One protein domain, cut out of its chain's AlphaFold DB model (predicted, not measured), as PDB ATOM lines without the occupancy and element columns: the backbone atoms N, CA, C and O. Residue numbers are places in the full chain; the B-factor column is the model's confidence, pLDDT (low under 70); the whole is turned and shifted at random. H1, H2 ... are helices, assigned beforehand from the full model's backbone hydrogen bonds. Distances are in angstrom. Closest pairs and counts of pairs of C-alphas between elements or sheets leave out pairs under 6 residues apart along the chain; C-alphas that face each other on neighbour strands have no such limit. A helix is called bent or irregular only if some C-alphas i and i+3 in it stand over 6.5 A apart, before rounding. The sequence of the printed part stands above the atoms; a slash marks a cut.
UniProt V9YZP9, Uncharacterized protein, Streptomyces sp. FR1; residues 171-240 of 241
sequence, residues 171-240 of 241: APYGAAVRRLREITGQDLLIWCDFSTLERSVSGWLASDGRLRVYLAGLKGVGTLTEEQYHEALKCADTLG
ATOM      1  N   ALA A 171      14.073  -4.685 -76.805       74.06
ATOM      2  CA  ALA A 171      14.110  -4.498 -78.257       74.06
ATOM      3  C   ALA A 171      13.906  -3.035 -78.730       74.06
ATOM      4  O   ALA A 171      14.657  -2.620 -79.618       74.06
ATOM      5  N   PRO A 172      12.994  -2.220 -78.150       74.44
ATOM      6  CA  PRO A 172      12.836  -0.810 -78.529       74.44
ATOM      7  C   PRO A 172      14.094   0.022 -78.256       74.44
ATOM      8  O   PRO A 172      14.557   0.746 -79.134       74.44
ATOM      9  N   TYR A 173      14.711  -0.152 -77.083       72.44
ATOM     10  CA  TYR A 173      15.959   0.521 -76.708       72.44
ATOM     11  C   TYR A 173      17.098   0.153 -77.676       72.44
ATOM     12  O   TYR A 173      17.787   1.028 -78.198       72.44
ATOM     13  N   GLY A 174      17.246  -1.136 -78.010       72.69
ATOM     14  CA  GLY A 174      18.228  -1.601 -78.999       72.69
ATOM     15  C   GLY A 174      17.985  -1.078 -80.425       72.69
ATOM     16  O   GLY A 174      18.936  -0.904 -81.190       72.69
ATOM     17  N   ALA A 175      16.733  -0.789 -80.794       81.62
ATOM     18  CA  ALA A 175      16.410  -0.098 -82.039       81.62
ATOM     19  C   ALA A 175      16.786   1.394 -81.975       81.62
ATOM     20  O   ALA A 175      17.465   1.876 -82.879       81.62
ATOM     21  N   ALA A 176      16.433   2.095 -80.892       76.19
ATOM     22  CA  ALA A 176      16.721   3.517 -80.704       76.19
ATOM     23  C   ALA A 176      18.230   3.829 -80.660       76.19
ATOM     24  O   ALA A 176      18.672   4.767 -81.324       76.19
ATOM     25  N   VAL A 177      19.045   3.019 -79.964       78.38
ATOM     26  CA  VAL A 177      20.515   3.187 -79.962       78.38
ATOM     27  C   VAL A 177      21.083   3.037 -81.374       78.38
ATOM     28  O   VAL A 177      21.850   3.888 -81.818       78.38
ATOM     29  N   ARG A 178      20.691   1.987 -82.107       82.44
ATOM     30  CA  ARG A 178      21.130   1.771 -83.495       82.44
ATOM     31  C   ARG A 178      20.710   2.927 -84.405       82.44
ATOM     32  O   ARG A 178      21.548   3.431 -85.148       82.44
ATOM     33  N   ARG A 179      19.463   3.394 -84.301       83.56
ATOM     34  CA  ARG A 179      18.963   4.499 -85.126       83.56
ATOM     35  C   ARG A 179      19.693   5.815 -84.838       83.56
ATOM     36  O   ARG A 179      20.013   6.548 -85.766       83.56
ATOM     37  N   LEU A 180      20.068   6.073 -83.583       80.50
ATOM     38  CA  LEU A 180      20.934   7.201 -83.223       80.50
ATOM     39  C   LEU A 180      22.329   7.123 -83.865       80.50
ATOM     40  O   LEU A 180      22.852   8.154 -84.295       80.50
ATOM     41  N   ARG A 181      22.926   5.926 -83.982       82.38
ATOM     42  CA  ARG A 181      24.203   5.741 -84.704       82.38
ATOM     43  C   ARG A 181      24.062   6.013 -86.197       82.38
ATOM     44  O   ARG A 181      24.903   6.697 -86.767       82.38
ATOM     45  N   GLU A 182      22.986   5.521 -86.812       85.88
ATOM     46  CA  GLU A 182      22.666   5.780 -88.223       85.88
ATOM     47  C   GLU A 182      22.484   7.280 -88.505       85.88
ATOM     48  O   GLU A 182      22.947   7.766 -89.532       85.88
ATOM     49  N   ILE A 183      21.844   8.016 -87.590       85.31
ATOM     50  CA  ILE A 183      21.591   9.456 -87.737       85.31
ATOM     51  C   ILE A 183      22.859  10.295 -87.519       85.31
ATOM     52  O   ILE A 183      23.105  11.233 -88.271       85.31
ATOM     53  N   THR A 184      23.662   9.989 -86.495       79.00
ATOM     54  CA  THR A 184      24.844  10.803 -86.133       79.00
ATOM     55  C   THR A 184      26.143  10.370 -86.811       79.00
ATOM     56  O   THR A 184      27.138  11.088 -86.728       79.00
ATOM     57  N   GLY A 185      26.169   9.200 -87.457       76.06
ATOM     58  CA  GLY A 185      27.377   8.628 -88.058       76.06
ATOM     59  C   GLY A 185      28.451   8.213 -87.042       76.06
ATOM     60  O   GLY A 185      29.612   8.063 -87.418       76.06
ATOM     61  N   GLN A 186      28.098   8.055 -85.761       69.19
ATOM     62  CA  GLN A 186      29.030   7.739 -84.670       69.19
ATOM     63  C   GLN A 186      28.559   6.535 -83.850       69.19
ATOM     64  O   GLN A 186      27.361   6.317 -83.676       69.19
ATOM     65  N   ASP A 187      29.501   5.776 -83.278       63.84
ATOM     66  CA  ASP A 187      29.214   4.652 -82.378       63.84
ATOM     67  C   ASP A 187      28.764   5.126 -80.984       63.84
ATOM     68  O   ASP A 187      29.457   5.000 -79.973       63.84
ATOM     69  N   LEU A 188      27.547   5.668 -80.926       60.47
ATOM     70  CA  LEU A 188      26.885   6.064 -79.690       60.47
ATOM     71  C   LEU A 188      26.639   4.831 -78.800       60.47
ATOM     72  O   LEU A 188      25.805   3.960 -79.078       60.47
ATOM     73  N   LEU A 189      27.415   4.747 -77.722       54.47
ATOM     74  CA  LEU A 189      27.404   3.681 -76.719       54.47
ATOM     75  C   LEU A 189      26.633   4.147 -75.485       54.47
ATOM     76  O   LEU A 189      27.208   4.584 -74.487       54.47
ATOM     77  N   ILE A 190      25.309   4.071 -75.600       54.91
ATOM     78  CA  ILE A 190      24.356   4.547 -74.598       54.91
ATOM     79  C   ILE A 190      24.125   3.463 -73.541       54.91
ATOM     80  O   ILE A 190      23.824   2.315 -73.868       54.91
ATOM     81  N   TRP A 191      24.259   3.835 -72.267       46.84
ATOM     82  CA  TRP A 191      23.929   2.972 -71.134       46.84
ATOM     83  C   TRP A 191      22.410   2.877 -70.944       46.84
ATOM     84  O   TRP A 191      21.732   3.890 -70.821       46.84
ATOM     85  N   CYS A 192      21.892   1.651 -70.879       48.88
ATOM     86  CA  CYS A 192      20.550   1.327 -70.392       48.88
ATOM     87  C   CYS A 192      20.739   0.355 -69.222       48.88
ATOM     88  O   CYS A 192      20.924  -0.845 -69.445       48.88
ATOM     89  N   ASP A 193      20.820   0.880 -67.998       43.31
ATOM     90  CA  ASP A 193      21.359   0.136 -66.854       43.31
ATOM     91  C   ASP A 193      20.366  -0.885 -66.280       43.31
ATOM     92  O   ASP A 193      19.553  -0.594 -65.404       43.31
ATOM     93  N   PHE A 194      20.447  -2.108 -66.807       49.00
ATOM     94  CA  PHE A 194      19.665  -3.262 -66.365       49.00
ATOM     95  C   PHE A 194      20.547  -4.521 -66.188       49.00
ATOM     96  O   PHE A 194      20.119  -5.636 -66.490       49.00
ATOM     97  N   SER A 195      21.766  -4.293 -65.677       37.78
ATOM     98  CA  SER A 195      22.690  -5.224 -64.995       37.78
ATOM     99  C   SER A 195      23.474  -6.339 -65.745       37.78
ATOM    100  O   SER A 195      23.079  -6.895 -66.771       37.78
ATOM    101  N   THR A 196      24.642  -6.633 -65.143       34.69
ATOM    102  CA  THR A 196      25.547  -7.811 -65.231       34.69
ATOM    103  C   THR A 196      26.306  -8.177 -66.522       34.69
ATOM    104  O   THR A 196      26.715  -9.330 -66.648       34.69
ATOM    105  N   LEU A 197      26.620  -7.242 -67.429       35.62
ATOM    106  CA  LEU A 197      27.752  -7.403 -68.372       35.62
ATOM    107  C   LEU A 197      28.569  -6.100 -68.488       35.62
ATOM    108  O   LEU A 197      27.999  -5.015 -68.551       35.62
ATOM    109  N   GLU A 198      29.903  -6.205 -68.471       34.31
ATOM    110  CA  GLU A 198      30.823  -5.055 -68.386       34.31
ATOM    111  C   GLU A 198      31.236  -4.453 -69.751       34.31
ATOM    112  O   GLU A 198      31.312  -5.180 -70.740       34.31
ATOM    113  N   ARG A 199      31.722  -3.191 -69.715       34.56
ATOM    114  CA  ARG A 199      32.522  -2.468 -70.749       34.56
ATOM    115  C   ARG A 199      31.750  -2.074 -72.032       34.56
ATOM    116  O   ARG A 199      30.905  -2.816 -72.497       34.56
ATOM    117  N   SER A 200      32.044  -0.986 -72.756       36.78
ATOM    118  CA  SER A 200      32.641   0.349 -72.486       36.78
ATOM    119  C   SER A 200      32.557   1.149 -73.815       36.78
ATOM    120  O   SER A 200      32.730   0.527 -74.857       36.78
ATOM    121  N   VAL A 201      32.330   2.467 -73.934       41.16
ATOM    122  CA  VAL A 201      32.001   3.557 -72.992       41.16
ATOM    123  C   VAL A 201      31.147   4.593 -73.775       41.16
ATOM    124  O   VAL A 201      31.401   4.822 -74.952       41.16
ATOM    125  N   SER A 202      30.107   5.225 -73.225       46.59
ATOM    126  CA  SER A 202      30.261   6.507 -72.517       46.59
ATOM    127  C   SER A 202      28.986   6.897 -71.749       46.59
ATOM    128  O   SER A 202      28.039   7.450 -72.301       46.59
ATOM    129  N   GLY A 203      29.000   6.725 -70.422       50.62
ATOM    130  CA  GLY A 203      27.916   7.202 -69.546       50.62
ATOM    131  C   GLY A 203      27.724   8.729 -69.532       50.62
ATOM    132  O   GLY A 203      26.727   9.213 -69.011       50.62
ATOM    133  N   TRP A 204      28.644   9.501 -70.127       55.09
ATOM    134  CA  TRP A 204      28.565  10.965 -70.194       55.09
ATOM    135  C   TRP A 204      27.351  11.476 -70.984       55.09
ATOM    136  O   TRP A 204      26.751  12.460 -70.570       55.09
ATOM    137  N   LEU A 205      26.960  10.811 -72.081       60.81
ATOM    138  CA  LEU A 205      25.779  11.208 -72.866       60.81
ATOM    139  C   LEU A 205      24.458  10.885 -72.151       60.81
ATOM    140  O   LEU A 205      23.470  11.582 -72.362       60.81
ATOM    141  N   ALA A 206      24.451   9.858 -71.298       58.69
ATOM    142  CA  ALA A 206      23.276   9.396 -70.554       58.69
ATOM    143  C   ALA A 206      23.017  10.173 -69.245       58.69
ATOM    144  O   ALA A 206      22.113   9.832 -68.490       58.69
ATOM    145  N   SER A 207      23.811  11.208 -68.960       60.50
ATOM    146  CA  SER A 207      23.688  12.062 -67.774       60.50
ATOM    147  C   SER A 207      23.066  13.405 -68.161       60.50
ATOM    148  O   SER A 207      23.419  13.984 -69.184       60.50
ATOM    149  N   ASP A 208      22.153  13.906 -67.331       66.50
ATOM    150  CA  ASP A 208      21.673  15.298 -67.289       66.50
ATOM    151  C   ASP A 208      21.203  15.890 -68.638       66.50
ATOM    152  O   ASP A 208      21.445  17.061 -68.933       66.50
ATOM    153  N   GLY A 209      20.578  15.080 -69.501       69.94
ATOM    154  CA  GLY A 209      20.112  15.513 -70.827       69.94
ATOM    155  C   GLY A 209      21.233  15.882 -71.813       69.94
ATOM    156  O   GLY A 209      20.972  16.507 -72.845       69.94
ATOM    157  N   ARG A 210      22.491  15.510 -71.533       73.94
ATOM    158  CA  ARG A 210      23.665  15.881 -72.348       73.94
ATOM    159  C   ARG A 210      23.598  15.328 -73.773       73.94
ATOM    160  O   ARG A 210      24.107  15.981 -74.680       73.94
ATOM    161  N   LEU A 211      22.911  14.203 -74.003       79.75
ATOM    162  CA  LEU A 211      22.580  13.725 -75.350       79.75
ATOM    163  C   LEU A 211      21.774  14.766 -76.149       79.75
ATOM    164  O   LEU A 211      22.115  15.039 -77.298       79.75
ATOM    165  N   ARG A 212      20.762  15.405 -75.545       84.69
ATOM    166  CA  ARG A 212      19.955  16.454 -76.199       84.69
ATOM    167  C   ARG A 212      20.805  17.686 -76.529       84.69
ATOM    168  O   ARG A 212      20.704  18.218 -77.632       84.69
ATOM    169  N   VAL A 213      21.696  18.090 -75.616       84.69
ATOM    170  CA  VAL A 213      22.654  19.194 -75.832       84.69
ATOM    171  C   VAL A 213      23.629  18.875 -76.972       84.69
ATOM    172  O   VAL A 213      23.860  19.716 -77.838       84.69
ATOM    173  N   TYR A 214      24.163  17.653 -77.018       83.62
ATOM    174  CA  TYR A 214      25.051  17.185 -78.086       83.62
ATOM    175  C   TYR A 214      24.346  17.160 -79.454       83.62
ATOM    176  O   TYR A 214      24.883  17.692 -80.425       83.62
ATOM    177  N   LEU A 215      23.118  16.631 -79.529       86.75
ATOM    178  CA  LEU A 215      22.311  16.627 -80.756       86.75
ATOM    179  C   LEU A 215      21.982  18.050 -81.237       86.75
ATOM    180  O   LEU A 215      22.067  18.331 -82.434       86.75
ATOM    181  N   ALA A 216      21.664  18.966 -80.316       87.56
ATOM    182  CA  ALA A 216      21.450  20.377 -80.636       87.56
ATOM    183  C   ALA A 216      22.739  21.053 -81.136       87.56
ATOM    184  O   ALA A 216      22.686  21.864 -82.060       87.56
ATOM    185  N   GLY A 217      23.898  20.672 -80.590       85.12
ATOM    186  CA  GLY A 217      25.215  21.076 -81.084       85.12
ATOM    187  C   GLY A 217      25.474  20.610 -82.520       85.12
ATOM    188  O   GLY A 217      25.805  21.435 -83.367       85.12
ATOM    189  N   LEU A 218      25.253  19.321 -82.820       86.25
ATOM    190  CA  LEU A 218      25.404  18.767 -84.174       86.25
ATOM    191  C   LEU A 218      24.484  19.452 -85.197       86.25
ATOM    192  O   LEU A 218      24.923  19.757 -86.307       86.25
ATOM    193  N   LYS A 219      23.230  19.742 -84.824       90.06
ATOM    194  CA  LYS A 219      22.322  20.564 -85.640       90.06
ATOM    195  C   LYS A 219      22.873  21.982 -85.834       90.06
ATOM    196  O   LYS A 219      22.893  22.482 -86.954       90.06
ATOM    197  N   GLY A 220      23.338  22.628 -84.763       85.94
ATOM    198  CA  GLY A 220      23.855  24.001 -84.787       85.94
ATOM    199  C   GLY A 220      25.079  24.200 -85.687       85.94
ATOM    200  O   GLY A 220      25.239  25.275 -86.258       85.94
ATOM    201  N   VAL A 221      25.904  23.161 -85.873       88.19
ATOM    202  CA  VAL A 221      27.030  23.155 -86.829       88.19
ATOM    203  C   VAL A 221      26.674  22.560 -88.203       88.19
ATOM    204  O   VAL A 221      27.564  22.292 -89.004       88.19
ATOM    205  N   GLY A 222      25.388  22.326 -88.489       85.88
ATOM    206  CA  GLY A 222      24.910  21.829 -89.786       85.88
ATOM    207  C   GLY A 222      25.248  20.364 -90.097       85.88
ATOM    208  O   GLY A 222      25.168  19.959 -91.251       85.88
ATOM    209  N   THR A 223      25.628  19.564 -89.093       86.75
ATOM    210  CA  THR A 223      25.919  18.124 -89.257       86.75
ATOM    211  C   THR A 223      24.649  17.263 -89.270       86.75
ATOM    212  O   THR A 223      24.675  16.155 -89.797       86.75
ATOM    213  N   LEU A 224      23.531  17.769 -88.732       88.50
ATOM    214  CA  LEU A 224      22.209  17.135 -88.811       88.50
ATOM    215  C   LEU A 224      21.197  18.077 -89.469       88.50
ATOM    216  O   LEU A 224      21.176  19.273 -89.166       88.50
ATOM    217  N   THR A 225      20.310  17.531 -90.304       91.81
ATOM    218  CA  THR A 225      19.103  18.234 -90.765       91.81
ATOM    219  C   THR A 225      18.078  18.380 -89.633       91.81
ATOM    220  O   THR A 225      18.152  17.706 -88.605       91.81
ATOM    221  N   GLU A 226      17.075  19.243 -89.825       90.94
ATOM    222  CA  GLU A 226      15.947  19.393 -88.889       90.94
ATOM    223  C   GLU A 226      15.195  18.063 -88.673       90.94
ATOM    224  O   GLU A 226      14.838  17.704 -87.551       90.94
ATOM    225  N   GLU A 227      15.019  17.290 -89.745       91.00
ATOM    226  CA  GLU A 227      14.353  15.985 -89.734       91.00
ATOM    227  C   GLU A 227      15.169  14.949 -88.948       91.00
ATOM    228  O   GLU A 227      14.633  14.284 -88.059       91.00
ATOM    229  N   GLN A 228      16.479  14.872 -89.212       89.75
ATOM    230  CA  GLN A 228      17.418  14.015 -88.482       89.75
ATOM    231  C   GLN A 228      17.490  14.380 -86.995       89.75
ATOM    232  O   GLN A 228      17.494  13.497 -86.141       89.75
ATOM    233  N   TYR A 229      17.502  15.675 -86.669       89.94
ATOM    234  CA  TYR A 229      17.486  16.159 -85.290       89.94
ATOM    235  C   TYR A 229      16.196  15.753 -84.559       89.94
ATOM    236  O   TYR A 229      16.258  15.192 -83.464       89.94
ATOM    237  N   HIS A 230      15.027  15.951 -85.175       90.44
ATOM    238  CA  HIS A 230      13.752  15.512 -84.603       90.44
ATOM    239  C   HIS A 230      13.634  13.984 -84.480       90.44
ATOM    240  O   HIS A 230      13.010  13.498 -83.534       90.44
ATOM    241  N   GLU A 231      14.218  13.209 -85.396       88.94
ATOM    242  CA  GLU A 231      14.257  11.747 -85.288       88.94
ATOM    243  C   GLU A 231      15.204  11.278 -84.169       88.94
ATOM    244  O   GLU A 231      14.844  10.399 -83.380       88.94
ATOM    245  N   ALA A 232      16.368  11.916 -84.024       86.19
ATOM    246  CA  ALA A 232      17.305  11.646 -82.940       86.19
ATOM    247  C   ALA A 232      16.707  11.968 -81.559       86.19
ATOM    248  O   ALA A 232      16.882  11.187 -80.625       86.19
ATOM    249  N   LEU A 233      15.942  13.061 -81.431       88.38
ATOM    250  CA  LEU A 233      15.221  13.381 -80.193       88.38
ATOM    251  C   LEU A 233      14.200  12.295 -79.820       88.38
ATOM    252  O   LEU A 233      14.215  11.836 -78.684       88.38
ATOM    253  N   LYS A 234      13.396  11.793 -80.772       87.88
ATOM    254  CA  LYS A 234      12.461  10.675 -80.513       87.88
ATOM    255  C   LYS A 234      13.183   9.409 -80.039       87.88
ATOM    256  O   LYS A 234      12.666   8.669 -79.200       87.88
ATOM    257  N   CYS A 235      14.381   9.154 -80.562       84.44
ATOM    258  CA  CYS A 235      15.217   8.048 -80.104       84.44
ATOM    259  C   CYS A 235      15.753   8.289 -78.683       84.44
ATOM    260  O   CYS A 235      15.778   7.354 -77.892       84.44
ATOM    261  N   ALA A 236      16.125   9.524 -78.330       79.62
ATOM    262  CA  ALA A 236      16.529   9.896 -76.973       79.62
ATOM    263  C   ALA A 236      15.363   9.773 -75.966       79.62
ATOM    264  O   ALA A 236      15.522   9.125 -74.933       79.62
ATOM    265  N   ASP A 237      14.161  10.248 -76.319       82.25
ATOM    266  CA  ASP A 237      12.935  10.059 -75.527       82.25
ATOM    267  C   ASP A 237      12.630   8.562 -75.297       82.25
ATOM    268  O   ASP A 237      12.294   8.160 -74.185       82.25
ATOM    269  N   THR A 238      12.828   7.712 -76.315       78.19
ATOM    270  CA  THR A 238      12.675   6.240 -76.215       78.19
ATOM    271  C   THR A 238      13.681   5.597 -75.246       78.19
ATOM    272  O   THR A 238      13.429   4.518 -74.713       78.19
ATOM    273  N   LEU A 239      14.821   6.252 -75.005       72.12
ATOM    274  CA  LEU A 239      15.874   5.811 -74.085       72.12
ATOM    275  C   LEU A 239      15.765   6.466 -72.694       72.12
ATOM    276  O   LEU A 239      16.475   6.048 -71.782       72.12
ATOM    277  N   GLY A 240      14.880   7.456 -72.520       68.81
ATOM    278  CA  GLY A 240      14.730   8.235 -71.287       68.81
ATOM    279  C   GLY A 240      15.797   9.319 -71.073       68.81
ATOM    280  O   GLY A 240      16.072   9.659 -69.923       68.81
TER     281      GLY A 240
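What this domain is: This is residues 171 to 240 of the 241 residues of an uncharacterized protein of Streptomyces sp. FR1 (UniProt V9YZP9). Three helices make a small bundle, their centres set as a triangle: H3 touches both H1 and H2 and runs opposite ways to each, while H1 and H2 stay only just apart from each other, their closest C-alphas 8.2 A apart. From the end of H1 a long link folds back past that helix, swings out as a wide loop whose residues 193 to 198 stick out, and returns to the start of H2. The printed part has 70 residues with three named helices, in the order H1, H2, H3, and no named strand; its class is all helix. The whole is compact, with a radius of gyration of the C-alphas of 11.9 A, yet elongated in outline, spanning 38 by 22 by 19 A, and the loop makes one end of its length.

Where its parts are: The printed part begins with H1, residues 171 to 184, which measures 20.3 A from first to last C-alpha; C-alpha 171 is at (14.110, -4.498, -78.257). Residues 185 to 209 follow, 25 residues with no named element. H2 holds residues 210 to 220 and measures 14.9 A, starting with C-alpha 210 at (23.665, 15.881, -72.348). H3, residues 226 to 239, measures 20.1 A and ends with C-alpha 239 at (15.874, 5.811, -74.085). No helix is bent or irregular.

How they stand to each other: H3 touches H1, with 15 pairs of C-alphas within 8 A. The closest C-alphas of the two are those of Ala 176 and Cys 235, 4.8 A apart. H1 and H3 run opposite ways at a shallow tilt of 30 degrees, and their centres are 9.7 A apart. H3 also touches H2, where the closest C-alphas, those of Lys 219 and Tyr 229, are 6.6 A apart. H2 and H3 form a helical hairpin, running opposite ways at a shallow tilt of 6 degrees, with centres 10.6 A apart. H1 and H2 are apart, but only just: their closest C-alphas are 8.2 A apart. In H2 and H3 every O i to N i+4 pair is within hydrogen-bond range; in H1 9 of 10 are.

The domain as a whole: The two C-alphas farthest apart are those of Thr 196 and Gly 222, at 38.5 A, while the first and last printed C-alphas, those of Ala 171 and Gly 240, are 14.5 A apart. The printed part has no cut. The link from H1 to H2 is long, and the link of 5 residues from H2 to H3 is tight. Residues 193 to 198 stand free. The mean pLDDT of the printed part is 72.0, and 25 residues are under 70, namely residues 186 to 209 and residue 240.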